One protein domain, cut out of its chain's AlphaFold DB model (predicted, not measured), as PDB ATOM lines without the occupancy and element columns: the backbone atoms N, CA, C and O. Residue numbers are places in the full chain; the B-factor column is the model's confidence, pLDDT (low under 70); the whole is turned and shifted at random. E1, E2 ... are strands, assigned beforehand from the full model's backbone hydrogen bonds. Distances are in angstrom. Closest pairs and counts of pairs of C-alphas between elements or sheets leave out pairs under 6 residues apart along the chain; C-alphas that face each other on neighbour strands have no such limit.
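What this domain is: This is residues 2 to 52 of the 82 residues of an uncharacterized protein of Rhodopirellula baltica SH28 (UniProt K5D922). This is one strongly twisted sheet of four strands, wound part way round like an open, far from closed half-barrel, with the link of residues 20 to 29 running across the open side from one edge strand to the other. Two hairpins make it, E1 with E2 and E3 with E4, and they join side by side along E1 and the later part of E4, which bends sharply by 70 degrees at residue 43. The printed part has 51 residues, with no named helix and four named strands in the order E1, E2, E3, E4; across the sheet the order is E2, E1, E4, E3, antiparallel throughout, and the class is all strand. The whole is compact, with a radius of gyration of the C-alphas of 10.8 A, and only just elongated, with spans of 32 by 21 by 14 A.

Where its parts are: E4, the longest strand by residues, covers residues 39 to 49 and is 23.9 A from first to last C-alpha, ending at C-alpha 49 at (44.937, -32.686, 52.766). E1 covers residues 2 to 9, 22.4 A long, and begins at C-alpha 2 at (46.114, -38.137, 50.721). E2 covers residues 12 to 19, 23.5 A long. E3 covers residues 30 to 35, 15.7 A long, and begins at C-alpha 30 at (47.289, -25.880, 41.928).

How they stand to each other: The inner strands E1 and E4 are antiparallel, with 123 degrees between their directions; the C-alphas of Met 5 and Val 46 face each other at 4.4 A, and N 45 and O 6, 2.8 A apart, are within hydrogen-bond range. The pairing of E4 is staggered: it pairs with E3 over residues 39 to 45 and with E1 over residues 45 to 49. E3 and E4 are a hairpin, antiparallel at 131 degrees; the C-alphas of Arg 32 and Asp 42 face each other at 4.1 A, and N 33 and O 41 are 2.8 A apart, within hydrogen-bond range. E1 and E2 are the other hairpin, antiparallel at 157 degrees, with N 5 and O 16 at 2.8 A and N 14 and O 7 at 2.8 A, both within hydrogen-bond range. The edge strands E2 and E3 are apart.

The domain as a whole: From edge to edge of the sheet the strands' lines turn by 99 degrees, and its C-alphas lie up to 7.7 A off their best plane. The two C-alphas farthest apart in the domain, those of Ala 10 and Val 52, are 33.9 A apart. The links E1 to E2 and E3 to E4 are tight, and the link E2 to E3, with 10 residues, is short. The printed part has no cut. The mean pLDDT of the printed part is 95.2, and no printed residue is under 70.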
ATOM      1  N   GLN A   2      47.357 -38.004  51.478       95.12
ATOM      2  CA  GLN A   2      46.114 -38.137  50.721       95.12
ATOM      3  C   GLN A   2      45.503 -36.747  50.517       95.12
ATOM      4  O   GLN A   2      45.293 -36.030  51.490       95.12
ATOM      5  N   CYS A   3      45.262 -36.347  49.275       97.00
ATOM      6  CA  CYS A   3      44.681 -35.053  48.940       97.00
ATOM      7  C   CYS A   3      43.416 -35.264  48.120       97.00
ATOM      8  O   CYS A   3      43.460 -36.011  47.140       97.00
ATOM      9  N   ALA A   4      42.330 -34.584  48.487       97.56
ATOM     10  CA  ALA A   4      41.191 -34.406  47.597       97.56
ATOM     11  C   ALA A   4      41.413 -33.132  46.780       97.56
ATOM     12  O   ALA A   4      41.771 -32.081  47.320       97.56
ATOM     13  N   MET A   5      41.245 -33.241  45.471       97.94
ATOM     14  CA  MET A   5      41.513 -32.175  44.520       97.94
ATOM     15  C   MET A   5      40.345 -32.019  43.561       97.94
ATOM     16  O   MET A   5      39.647 -32.988  43.255       97.94
ATOM     17  N   ARG A   6      40.181 -30.806  43.039       98.12
ATOM     18  CA  ARG A   6      39.152 -30.478  42.057       98.12
ATOM     19  C   ARG A   6      39.750 -29.748  40.868       98.12
ATOM     20  O   ARG A   6      40.574 -28.854  41.041       98.12
ATOM     21  N   ARG A   7      39.304 -30.106  39.667       97.12
ATOM     22  CA  ARG A   7      39.629 -29.404  38.421       97.12
ATOM     23  C   ARG A   7      38.341 -28.950  37.752       97.12
ATOM     24  O   ARG A   7      37.403 -29.733  37.621       97.12
ATOM     25  N   SER A   8      38.284 -27.704  37.302       96.56
ATOM     26  CA  SER A   8      37.177 -27.225  36.469       96.56
ATOM     27  C   SER A   8      37.293 -27.772  35.046       96.56
ATOM     28  O   SER A   8      38.384 -27.827  34.478       96.56
ATOM     29  N   ILE A   9      36.163 -28.154  34.457       94.62
ATOM     30  CA  ILE A   9      36.056 -28.606  33.067       94.62
ATOM     31  C   ILE A   9      34.869 -27.933  32.382       94.62
ATOM     32  O   ILE A   9      33.997 -27.362  33.041       94.62
ATOM     33  N   ALA A  10      34.817 -27.999  31.051       92.94
ATOM     34  CA  ALA A  10      33.656 -27.525  30.308       92.94
ATOM     35  C   ALA A  10      32.408 -28.314  30.752       92.94
ATOM     36  O   ALA A  10      32.310 -29.513  30.509       92.94
ATOM     37  N   GLY A  11      31.481 -27.642  31.440       93.62
ATOM     38  CA  GLY A  11      30.243 -28.245  31.945       93.62
ATOM     39  C   GLY A  11      30.272 -28.720  33.402       93.62
ATOM     40  O   GLY A  11      29.274 -29.280  33.851       93.62
ATOM     41  N   GLY A  12      31.350 -28.491  34.164       95.38
ATOM     42  CA  GLY A  12      31.356 -28.827  35.591       95.38
ATOM     43  C   GLY A  12      32.739 -28.875  36.235       95.38
ATOM     44  O   GLY A  12      33.624 -28.070  35.941       95.38
ATOM     45  N   SER A  13      32.917 -29.831  37.143       95.75
ATOM     46  CA  SER A  13      34.188 -30.073  37.820       95.75
ATOM     47  C   SER A  13      34.438 -31.561  38.018       95.75
ATOM     48  O   SER A  13      33.529 -32.291  38.408       95.75
ATOM     49  N   GLU A  14      35.682 -31.977  37.831       95.56
ATOM     50  CA  GLU A  14      36.173 -33.303  38.195       95.56
ATOM     51  C   GLU A  14      36.734 -33.263  39.618       95.56
ATOM     52  O   GLU A  14      37.415 -32.304  39.992       95.56
ATOM     53  N   GLN A  15      36.467 -34.305  40.404       96.62
ATOM     54  CA  GLN A  15      37.082 -34.515  41.713       96.62
ATOM     55  C   GLN A  15      37.948 -35.769  41.681       96.62
ATOM     56  O   GLN A  15      37.565 -36.784  41.101       96.62
ATOM     57  N   MET A  16      39.103 -35.708  42.333       95.69
ATOM     58  CA  MET A  16      40.027 -36.831  42.429       95.69
ATOM     59  C   MET A  16      40.685 -36.862  43.802       95.69
ATOM     60  O   MET A  16      41.008 -35.823  44.374       95.69
ATOM     61  N   THR A  17      40.926 -38.068  44.311       96.25
ATOM     62  CA  THR A  17      41.756 -38.287  45.498       96.25
ATOM     63  C   THR A  17      43.048 -38.983  45.096       96.25
ATOM     64  O   THR A  17      43.006 -40.006  44.421       96.25
ATOM     65  N   SER A  18      44.196 -38.444  45.511       95.00
ATOM     66  CA  SER A  18      45.506 -39.048  45.234       95.00
ATOM     67  C   SER A  18      46.499 -38.817  46.372       95.00
ATOM     68  O   SER A  18      46.307 -37.940  47.217       95.00
ATOM     69  N   PHE A  19      47.569 -39.610  46.411       94.31
ATOM     70  CA  PHE A  19      48.652 -39.449  47.375       94.31
ATOM     71  C   PHE A  19      49.721 -38.506  46.816       94.31
ATOM     72  O   PHE A  19      50.497 -38.858  45.934       94.31
ATOM     73  N   ILE A  20      49.768 -37.292  47.357       94.81
ATOM     74  CA  ILE A  20      50.655 -36.217  46.913       94.81
ATOM     75  C   ILE A  20      51.837 -36.076  47.886       94.81
ATOM     76  O   ILE A  20      51.628 -36.128  49.108       94.81
ATOM     77  N   PRO A  21      53.081 -35.889  47.403       94.56
ATOM     78  CA  PRO A  21      54.220 -35.619  48.274       94.56
ATOM     79  C   PRO A  21      53.984 -34.394  49.164       94.56
ATOM     80  O   PRO A  21      53.346 -33.417  48.765       94.56
ATOM     81  N   ARG A  22      54.507 -34.444  50.393       93.44
ATOM     82  CA  ARG A  22      54.187 -33.471  51.453       93.44
ATOM     83  C   ARG A  22      54.472 -32.019  51.061       93.44
ATOM     84  O   ARG A  22      53.730 -31.127  51.449       93.44
ATOM     85  N   GLU A  23      55.512 -31.777  50.272       95.31
ATOM     86  CA  GLU A  23      55.880 -30.432  49.809       95.31
ATOM     87  C   GLU A  23      54.823 -29.778  48.890       95.31
ATOM     88  O   GLU A  23      54.697 -28.545  48.858       95.31
ATOM     89  N   PHE A  24      54.026 -30.592  48.189       95.69
ATOM     90  CA  PHE A  24      52.973 -30.156  47.264       95.69
ATOM     91  C   PHE A  24      51.565 -30.248  47.871       95.69
ATOM     92  O   PHE A  24      50.657 -29.572  47.394       95.69
ATOM     93  N   ALA A  25      51.385 -31.032  48.934       95.81
ATOM     94  CA  ALA A  25      50.116 -31.233  49.628       95.81
ATOM     95  C   ALA A  25      49.733 -30.020  50.498       95.81
ATOM     96  O   ALA A  25      49.846 -30.048  51.724       95.81
ATOM     97  N   LYS A  26      49.315 -28.927  49.855       97.06
ATOM     98  CA  LYS A  26      48.893 -27.679  50.506       97.06
ATOM     99  C   LYS A  26      47.549 -27.245  49.938       97.06
ATOM    100  O   LYS A  26      47.432 -27.119  48.724       97.06
ATOM    101  N   VAL A  27      46.569 -26.990  50.803       97.62
ATOM    102  CA  VAL A  27      45.244 -26.498  50.390       97.62
ATOM    103  C   VAL A  27      45.384 -25.215  49.563       97.62
ATOM    104  O   VAL A  27      46.217 -24.360  49.861       97.62
ATOM    105  N   GLY A  28      44.600 -25.113  48.492       97.44
ATOM    106  CA  GLY A  28      44.626 -24.017  47.524       97.44
ATOM    107  C   GLY A  28      45.759 -24.101  46.498       97.44
ATOM    108  O   GLY A  28      45.756 -23.341  45.529       97.44
ATOM    109  N   ARG A  29      46.726 -25.017  46.655       97.69
ATOM    110  CA  ARG A  29      47.783 -25.207  45.656       97.69
ATOM    111  C   ARG A  29      47.204 -25.837  44.394       97.69
ATOM    112  O   ARG A  29      46.427 -26.785  44.474       97.69
ATOM    113  N   VAL A  30      47.625 -25.326  43.242       97.88
ATOM    114  CA  VAL A  30      47.289 -25.880  41.928       97.88
ATOM    115  C   VAL A  30      48.397 -26.831  41.491       97.88
ATOM    116  O   VAL A  30      49.580 -26.486  41.567       97.88
ATOM    117  N   LEU A  31      48.015 -28.034  41.076       97.50
ATOM    118  CA  LEU A  31      48.913 -29.104  40.673       97.50
ATOM    119  C   LEU A  31      48.683 -29.494  39.214       97.50
ATOM    120  O   LEU A  31      47.555 -29.506  38.714       97.50
ATOM    121  N   ARG A  32      49.780 -29.911  38.581       97.25
ATOM    122  CA  ARG A  32      49.785 -30.593  37.293       97.25
ATOM    123  C   ARG A  32      50.097 -32.066  37.526       97.25
ATOM    124  O   ARG A  32      51.158 -32.393  38.055       97.25
ATOM    125  N   LEU A  33      49.167 -32.940  37.166       95.69
ATOM    126  CA  LEU A  33      49.224 -34.380  37.419       95.69
ATOM    127  C   LEU A  33      49.297 -35.141  36.098       95.69
ATOM    128  O   LEU A  33      48.751 -34.696  35.092       95.69
ATOM    129  N   ARG A  34      50.003 -36.272  36.081       94.94
ATOM    130  CA  ARG A  34      50.088 -37.129  34.897       94.94
ATOM    131  C   ARG A  34      48.939 -38.129  34.914       94.94
ATOM    132  O   ARG A  34      48.786 -38.861  35.884       94.94
ATOM    133  N   ASP A  35      48.182 -38.139  33.835       91.00
ATOM    134  CA  ASP A  35      47.178 -39.132  33.497       91.00
ATOM    135  C   ASP A  35      47.756 -40.098  32.452       91.00
ATOM    136  O   ASP A  35      48.481 -39.682  31.540       91.00
ATOM    137  N   ASP A  36      47.463 -41.388  32.585       90.44
ATOM    138  CA  ASP A  36      48.025 -42.422  31.709       90.44
ATOM    139  C   ASP A  36      47.450 -42.382  30.286       90.44
ATOM    140  O   ASP A  36      48.108 -42.816  29.341       90.44
ATOM    141  N   SER A  37      46.245 -41.838  30.115       92.12
ATOM    142  CA  SER A  37      45.551 -41.776  28.828       92.12
ATOM    143  C   SER A  37      45.833 -40.486  28.057       92.12
ATOM    144  O   SER A  37      46.000 -40.524  26.838       92.12
ATOM    145  N   VAL A  38      45.925 -39.349  28.753       91.62
ATOM    146  CA  VAL A  38      46.049 -38.019  28.120       91.62
ATOM    147  C   VAL A  38      47.343 -37.275  28.464       91.62
ATOM    148  O   VAL A  38      47.595 -36.189  27.941       91.62
ATOM    149  N   GLY A  39      48.206 -37.848  29.305       94.81
ATOM    150  CA  GLY A  39      49.474 -37.239  29.697       94.81
ATOM    151  C   GLY A  39      49.316 -36.192  30.800       94.81
ATOM    152  O   GLY A  39      48.555 -36.363  31.743       94.81
ATOM    153  N   TRP A  40      50.096 -35.113  30.749       96.31
ATOM    154  CA  TRP A  40      50.105 -34.121  31.829       96.31
ATOM    155  C   TRP A  40      48.903 -33.179  31.783       96.31
ATOM    156  O   TRP A  40      48.782 -32.356  30.877       96.31
ATOM    157  N   VAL A  41      48.113 -33.213  32.846       96.00
ATOM    158  CA  VAL A  41      46.882 -32.456  33.054       96.00
ATOM    159  C   VAL A  41      47.087 -31.413  34.149       96.00
ATOM    160  O   VAL A  41      47.499 -31.749  35.258       96.00
ATOM    161  N   ASP A  42      46.796 -30.149  33.857       95.69
ATOM    162  CA  ASP A  42      46.953 -29.027  34.797       95.69
ATOM    163  C   ASP A  42      45.629 -28.634  35.476       95.69
ATOM    164  O   ASP A  42      44.562 -29.079  35.062       95.69
ATOM    165  N   GLY A  43      45.686 -27.778  36.496       96.69
ATOM    166  CA  GLY A  43      44.514 -27.131  37.091       96.69
ATOM    167  C   GLY A  43      43.884 -27.871  38.271       96.69
ATOM    168  O   GLY A  43      42.771 -27.528  38.667       96.69
ATOM    169  N   TRP A  44      44.556 -28.870  38.844       97.94
ATOM    170  CA  TRP A  44      44.057 -29.580  40.025       97.94
ATOM    171  C   TRP A  44      44.276 -28.752  41.286       97.94
ATOM    172  O   TRP A  44      45.395 -28.657  41.785       97.94
ATOM    173  N   VAL A  45      43.212 -28.162  41.820       98.31
ATOM    174  CA  VAL A  45      43.253 -27.401  43.071       98.31
ATOM    175  C   VAL A  45      43.123 -28.364  44.244       98.31
ATOM    176  O   VAL A  45      42.152 -29.114  44.316       98.31
ATOM    177  N   VAL A  46      44.079 -28.342  45.172       98.19
ATOM    178  CA  VAL A  46      44.005 -29.110  46.423       98.19
ATOM    179  C   VAL A  46      42.953 -28.495  47.339       98.19
ATOM    180  O   VAL A  46      43.104 -27.365  47.795       98.19
ATOM    181  N   GLU A  47      41.902 -29.248  47.640       98.12
ATOM    182  CA  GLU A  47      40.795 -28.792  48.486       98.12
ATOM    183  C   GLU A  47      40.948 -29.260  49.927       98.12
ATOM    184  O   GLU A  47      40.641 -28.520  50.859       98.12
ATOM    185  N   SER A  48      41.462 -30.475  50.114       97.06
ATOM    186  CA  SER A  48      41.783 -31.013  51.430       97.06
ATOM    187  C   SER A  48      43.058 -31.843  51.389       97.06
ATOM    188  O   SER A  48      43.419 -32.431  50.365       97.06
ATOM    189  N   VAL A  49      43.745 -31.876  52.525       97.00
ATOM    190  CA  VAL A  49      44.937 -32.686  52.766       97.00
ATOM    191  C   VAL A  49      44.650 -33.499  54.017       97.00
ATOM    192  O   VAL A  49      44.258 -32.932  55.028       97.00
ATOM    193  N   GLY A  50      44.803 -34.818  53.943       92.19
ATOM    194  CA  GLY A  50      44.649 -35.686  55.103       92.19
ATOM    195  C   GLY A  50      45.702 -35.371  56.165       92.19
ATOM    196  O   GLY A  50      46.873 -35.173  55.839       92.19
ATOM    197  N   ASP A  51      45.285 -35.354  57.427       83.25
ATOM    198  CA  ASP A  51      46.119 -34.900  58.546       83.25
ATOM    199  C   ASP A  51      47.122 -35.955  59.034       83.25
ATOM    200  O   ASP A  51      48.121 -35.625  59.674       83.25
ATOM    201  N   VAL A  52      46.874 -37.232  58.730       80.00
ATOM    202  CA  VAL A  52      47.635 -38.359  59.278       80.00
ATOM    203  C   VAL A  52      48.004 -39.339  58.170       80.00
ATOM    204  O   VAL A  52      47.161 -39.760  57.380       80.00
TER     205      VAL A  52